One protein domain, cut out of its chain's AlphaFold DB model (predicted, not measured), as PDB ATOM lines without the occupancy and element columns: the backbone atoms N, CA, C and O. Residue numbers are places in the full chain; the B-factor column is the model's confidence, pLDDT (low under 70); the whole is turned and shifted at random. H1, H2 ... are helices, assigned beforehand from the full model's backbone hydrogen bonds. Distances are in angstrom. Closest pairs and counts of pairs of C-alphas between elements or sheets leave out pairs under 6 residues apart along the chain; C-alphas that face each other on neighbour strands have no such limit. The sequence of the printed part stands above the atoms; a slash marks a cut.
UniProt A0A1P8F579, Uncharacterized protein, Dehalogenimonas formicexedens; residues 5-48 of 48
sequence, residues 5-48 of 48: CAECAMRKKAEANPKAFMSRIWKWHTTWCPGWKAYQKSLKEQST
ATOM      1  N   CYS A   5     -44.796   8.341 -39.644       64.19
ATOM      2  CA  CYS A   5     -45.503   9.436 -39.000       64.19
ATOM      3  C   CYS A   5     -45.135   9.575 -37.513       64.19
ATOM      4  O   CYS A   5     -45.054  10.706 -37.035       64.19
ATOM      5  N   ALA A   6     -44.854   8.468 -36.811       64.31
ATOM      6  CA  ALA A   6     -44.401   8.503 -35.416       64.31
ATOM      7  C   ALA A   6     -43.060   9.252 -35.255       64.31
ATOM      8  O   ALA A   6     -42.905  10.061 -34.339       64.31
ATOM      9  N   GLU A   7     -42.139   9.070 -36.206       64.94
ATOM     10  CA  GLU A   7     -40.818   9.717 -36.240       64.94
ATOM     11  C   GLU A   7     -40.745  10.928 -37.182       64.94
ATOM     12  O   GLU A   7     -39.666  11.448 -37.471       64.94
ATOM     13  N   CYS A   8     -41.880  11.421 -37.680       74.88
ATOM     14  CA  CYS A   8     -41.872  12.488 -38.670       74.88
ATOM     15  C   CYS A   8     -41.323  13.786 -38.054       74.88
ATOM     16  O   CYS A   8     -41.982  14.446 -37.249       74.88
ATOM     17  N   ALA A   9     -40.119  14.192 -38.463       73.06
ATOM     18  CA  ALA A   9     -39.476  15.415 -37.980       73.06
ATOM     19  C   ALA A   9     -40.320  16.671 -38.259       73.06
ATOM     20  O   ALA A   9     -40.310  17.621 -37.474       73.06
ATOM     21  N   MET A  10     -41.104  16.661 -39.345       72.88
ATOM     22  CA  MET A  10     -42.058  17.734 -39.620       72.88
ATOM     23  C   MET A  10     -43.203  17.781 -38.598       72.88
ATOM     24  O   MET A  10     -43.610  18.882 -38.242       72.88
ATOM     25  N   ARG A  11     -43.664  16.635 -38.063       79.75
ATOM     26  CA  ARG A  11     -44.650  16.593 -36.964       79.75
ATOM     27  C   ARG A  11     -44.097  17.275 -35.730       79.75
ATOM     28  O   ARG A  11     -44.722  18.193 -35.222       79.75
ATOM     29  N   LYS A  12     -42.894  16.879 -35.302       80.62
ATOM     30  CA  LYS A  12     -42.229  17.482 -34.137       80.62
ATOM     31  C   LYS A  12     -42.071  18.993 -34.299       80.62
ATOM     32  O   LYS A  12     -42.362  19.737 -33.372       80.62
ATOM     33  N   LYS A  13     -41.668  19.463 -35.484       79.81
ATOM     34  CA  LYS A  13     -41.576  20.905 -35.773       79.81
ATOM     35  C   LYS A  13     -42.946  21.591 -35.767       79.81
ATOM     36  O   LYS A  13     -43.056  22.706 -35.261       79.81
ATOM     37  N   ALA A  14     -43.978  20.930 -36.289       81.50
ATOM     38  CA  ALA A  14     -45.336  21.456 -36.302       81.50
ATOM     39  C   ALA A  14     -45.965  21.523 -34.898       81.50
ATOM     40  O   ALA A  14     -46.666  22.487 -34.597       81.50
ATOM     41  N   GLU A  15     -45.687  20.538 -34.039       78.31
ATOM     42  CA  GLU A  15     -46.093  20.515 -32.627       78.31
ATOM     43  C   GLU A  15     -45.312  21.527 -31.787       78.31
ATOM     44  O   GLU A  15     -45.898  22.178 -30.930       78.31
ATOM     45  N   ALA A  16     -44.019  21.725 -32.069       84.62
ATOM     46  CA  ALA A  16     -43.202  22.721 -31.379       84.62
ATOM     47  C   ALA A  16     -43.630  24.164 -31.701       84.62
ATOM     48  O   ALA A  16     -43.527  25.040 -30.848       84.62
ATOM     49  N   ASN A  17     -44.109  24.432 -32.922       83.31
ATOM     50  CA  ASN A  17     -44.540  25.767 -33.346       83.31
ATOM     51  C   ASN A  17     -45.887  25.735 -34.089       83.31
ATOM     52  O   ASN A  17     -45.941  25.990 -35.295       83.31
ATOM     53  N   PRO A  18     -47.016  25.492 -33.403       76.12
ATOM     54  CA  PRO A  18     -48.320  25.308 -34.047       76.12
ATOM     55  C   PRO A  18     -48.862  26.570 -34.739       76.12
ATOM     56  O   PRO A  18     -49.750  26.465 -35.586       76.12
ATOM     57  N   LYS A  19     -48.327  27.754 -34.407       79.69
ATOM     58  CA  LYS A  19     -48.676  29.041 -35.036       79.69
ATOM     59  C   LYS A  19     -47.948  29.305 -36.359       79.69
ATOM     60  O   LYS A  19     -48.349  30.207 -37.087       79.69
ATOM     61  N   ALA A  20     -46.904  28.543 -36.686       85.12
ATOM     62  CA  ALA A  20     -46.151  28.750 -37.917       85.12
ATOM     63  C   ALA A  20     -46.956  28.326 -39.157       85.12
ATOM     64  O   ALA A  20     -47.712  27.350 -39.136       85.12
ATOM     65  N   PHE A  21     -46.742  29.023 -40.274       86.31
ATOM     66  CA  PHE A  21     -47.380  28.704 -41.555       86.31
ATOM     67  C   PHE A  21     -47.029  27.280 -42.029       86.31
ATOM     68  O   PHE A  21     -47.894  26.539 -42.494       86.31
ATOM     69  N   MET A  22     -45.788  26.849 -41.777       79.50
ATOM     70  CA  MET A  22     -45.319  25.480 -42.019       79.50
ATOM     71  C   MET A  22     -46.135  24.425 -41.259       79.50
ATOM     72  O   MET A  22     -46.370  23.343 -41.783       79.50
ATOM     73  N   SER A  23     -46.631  24.740 -40.063       82.50
ATOM     74  CA  SER A  23     -47.446  23.824 -39.253       82.50
ATOM     75  C   SER A  23     -48.865  23.679 -39.800       82.50
ATOM     76  O   SER A  23     -49.459  22.603 -39.704       82.50
ATOM     77  N   ARG A  24     -49.409  24.733 -40.424       84.38
ATOM     78  CA  ARG A  24     -50.688  24.667 -41.156       84.38
ATOM     79  C   ARG A  24     -50.541  23.854 -42.438       84.38
ATOM     80  O   ARG A  24     -51.369  22.978 -42.676       84.38
ATOM     81  N   ILE A  25     -49.466  24.078 -43.198       86.12
ATOM     82  CA  ILE A  25     -49.132  23.260 -44.376       86.12
ATOM     83  C   ILE A  25     -48.936  21.803 -43.961       86.12
ATOM     84  O   ILE A  25     -49.442  20.905 -44.623       86.12
ATOM     85  N   TRP A  26     -48.280  21.556 -42.826       82.44
ATOM     86  CA  TRP A  26     -48.104  20.207 -42.310       82.44
ATOM     87  C   TRP A  26     -49.452  19.554 -41.959       82.44
ATOM     88  O   TRP A  26     -49.738  18.455 -42.417       82.44
ATOM     89  N   LYS A  27     -50.361  20.229 -41.255       80.94
ATOM     90  CA  LYS A  27     -51.709  19.670 -41.020       80.94
ATOM     91  C   LYS A  27     -52.442  19.360 -42.329       80.94
ATOM     92  O   LYS A  27     -53.036  18.294 -42.467       80.94
ATOM     93  N   TRP A  28     -52.332  20.238 -43.319       83.94
ATOM     94  CA  TRP A  28     -52.940  20.016 -44.627       83.94
ATOM     95  C   TRP A  28     -52.295  18.853 -45.406       83.94
ATOM     96  O   TRP A  28     -53.009  18.021 -45.964       83.94
ATOM     97  N   HIS A  29     -50.968  18.698 -45.377       81.81
ATOM     98  CA  HIS A  29     -50.302  17.574 -46.047       81.81
ATOM     99  C   HIS A  29     -50.640  16.230 -45.374       81.81
ATOM    100  O   HIS A  29     -50.773  15.211 -46.056       81.81
ATOM    101  N   THR A  30     -50.864  16.214 -44.050       81.19
ATOM    102  CA  THR A  30     -51.261  14.985 -43.345       81.19
ATOM    103  C   THR A  30     -52.631  14.460 -43.783       81.19
ATOM    104  O   THR A  30     -52.868  13.258 -43.709       81.19
ATOM    105  N   THR A  31     -53.510  15.308 -44.328       76.31
ATOM    106  CA  THR A  31     -54.825  14.898 -44.860       76.31
ATOM    107  C   THR A  31     -54.728  14.012 -46.106       76.31
ATOM    108  O   THR A  31     -55.592  13.157 -46.323       76.31
ATOM    109  N   TRP A  32     -53.687  14.197 -46.923       78.12
ATOM    110  CA  TRP A  32     -53.434  13.398 -48.129       78.12
ATOM    111  C   TRP A  32     -52.435  12.271 -47.901       78.12
ATOM    112  O   TRP A  32     -52.352  11.358 -48.716       78.12
ATOM    113  N   CYS A  33     -51.705  12.298 -46.787       79.62
ATOM    114  CA  CYS A  33     -50.755  11.253 -46.458       79.62
ATOM    115  C   CYS A  33     -51.494   9.932 -46.150       79.62
ATOM    116  O   CYS A  33     -52.187   9.839 -45.129       79.62
ATOM    117  N   PRO A  34     -51.328   8.878 -46.973       74.94
ATOM    118  CA  PRO A  34     -51.994   7.597 -46.740       74.94
ATOM    119  C   PRO A  34     -51.520   6.933 -45.437       74.94
ATOM    120  O   PRO A  34     -52.319   6.319 -44.731       74.94
ATOM    121  N   GLY A  35     -50.249   7.126 -45.061       78.06
ATOM    122  CA  GLY A  35     -49.695   6.637 -43.795       78.06
ATOM    123  C   GLY A  35     -50.274   7.337 -42.560       78.06
ATOM    124  O   GLY A  35     -50.482   6.696 -41.535       78.06
ATOM    125  N   TRP A  36     -50.613   8.628 -42.655       79.12
ATOM    126  CA  TRP A  36     -51.215   9.362 -41.537       79.12
ATOM    127  C   TRP A  36     -52.632   8.880 -41.226       79.12
ATOM    128  O   TRP A  36     -52.980   8.712 -40.060       79.12
ATOM    129  N   LYS A  37     -53.436   8.598 -42.258       78.25
ATOM    130  CA  LYS A  37     -54.774   8.015 -42.078       78.25
ATOM    131  C   LYS A  37     -54.711   6.642 -41.409       78.25
ATOM    132  O   LYS A  37     -55.501   6.380 -40.505       78.25
ATOM    133  N   ALA A  38     -53.768   5.791 -41.821       82.25
ATOM    134  CA  ALA A  38     -53.546   4.493 -41.185       82.25
ATOM    135  C   ALA A  38     -53.130   4.651 -39.714       82.25
ATOM    136  O   ALA A  38     -53.723   4.023 -38.845       82.25
ATOM    137  N   TYR A  39     -52.196   5.562 -39.421       79.38
ATOM    138  CA  TYR A  39     -51.772   5.869 -38.054       79.38
ATOM    139  C   TYR A  39     -52.920   6.407 -37.185       79.38
ATOM    140  O   TYR A  39     -53.123   5.927 -36.076       79.38
ATOM    141  N   GLN A  40     -53.727   7.346 -37.691       80.38
ATOM    142  CA  GLN A  40     -54.921   7.832 -36.991       80.38
ATOM    143  C   GLN A  40     -55.939   6.719 -36.729       80.38
ATOM    144  O   GLN A  40     -56.573   6.719 -35.675       80.38
ATOM    145  N   LYS A  41     -56.107   5.784 -37.673       83.19
ATOM    146  CA  LYS A  41     -56.977   4.620 -37.492       83.19
ATOM    147  C   LYS A  41     -56.450   3.727 -36.365       83.19
ATOM    148  O   LYS A  41     -57.183   3.497 -35.413       83.19
ATOM    149  N   SER A  42     -55.170   3.358 -36.403       82.56
ATOM    150  CA  SER A  42     -54.543   2.559 -35.344       82.56
ATOM    151  C   SER A  42     -54.533   3.261 -33.983       82.56
ATOM    152  O   SER A  42     -54.605   2.589 -32.962       82.56
ATOM    153  N   LEU A  43     -54.448   4.594 -33.934       81.69
ATOM    154  CA  LEU A  43     -54.588   5.353 -32.686       81.69
ATOM    155  C   LEU A  43     -56.010   5.272 -32.124       81.69
ATOM    156  O   LEU A  43     -56.161   5.060 -30.928       81.69
ATOM    157  N   LYS A  44     -57.037   5.410 -32.973       81.25
ATOM    158  CA  LYS A  44     -58.442   5.258 -32.559       81.25
ATOM    159  C   LYS A  44     -58.744   3.845 -32.065       81.25
ATOM    160  O   LYS A  44     -59.455   3.691 -31.079       81.25
ATOM    161  N   GLU A  45     -58.200   2.842 -32.751       81.38
ATOM    162  CA  GLU A  45     -58.330   1.429 -32.384       81.38
ATOM    163  C   GLU A  45     -57.625   1.111 -31.055       81.38
ATOM    164  O   GLU A  45     -58.130   0.300 -30.296       81.38
ATOM    165  N   GLN A  46     -56.501   1.767 -30.739       75.00
ATOM    166  CA  GLN A  46     -55.795   1.598 -29.456       75.00
ATOM    167  C   GLN A  46     -56.397   2.402 -28.293       75.00
ATOM    168  O   GLN A  46     -56.075   2.130 -27.143       75.00
ATOM    169  N   SER A  47     -57.215   3.421 -28.570       64.94
ATOM    170  CA  SER A  47     -57.860   4.250 -27.542       64.94
ATOM    171  C   SER A  47     -59.271   3.784 -27.152       64.94
ATOM    172  O   SER A  47     -59.972   4.537 -26.479       64.94
ATOM    173  N   THR A  48     -59.706   2.609 -27.618       49.91
ATOM    174  CA  THR A  48     -60.968   1.944 -27.233       49.91
ATOM    175  C   THR A  48     -60.642   0.741 -26.366       49.91
ATOM    176  O   THR A  48     -61.311   0.585 -25.323       49.91
TER     177      THR A  48
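What this domain is: This is residues 5 to 48 of the 48 residues of an uncharacterized protein of Dehalogenimonas formicexedens (UniProt A0A1P8F579). Short H1 packs slantwise on residues 22 to 26 of H2, and H2 and H3 meet end to end as an L, the far end of H3, with residues 41 to 48, sticking out. The 44 printed residues hold three named helices, H1, H2 and H3 in chain order, and no named strand: all helix. The whole is only just loose, close to compact, with a radius of gyration of the C-alphas of 11.2 A, and elongated, 32 by 19 by 16 A.

Where its parts are: H1, residues 9 to 16, begins at C-alpha 9 (-39.476, 15.415, -37.980). H2, residues 21 to 32, is 17.7 A long. H3, residues 34 to 46, is 18.7 A long and ends at C-alpha 46 (-55.795, 1.598, -29.456).

How they stand to each other: H1 and H2 touch, the closest C-alphas being Ala 14 and Ser 23, 4.3 A apart, at a steep tilt of 54 degrees, opposite ways. H2 and H3 touch only at the corner, and only just, with 3 pairs of C-alphas within 8 A, the closest Thr 30 and Trp 36 at 5.9 A; they are about perpendicular at 82 degrees. H1 and H3 are apart. In H1 and H3 every O i to N i+4 pair is within hydrogen-bond range; in H2, 6 of 8.

The domain as a whole: The C-alphas of Phe 21 and Thr 48 are farthest apart, 33.3 A. The printed part has no cut, and both links are tight. Residues 5 to 7 and 47 to 48 have pLDDT under 70.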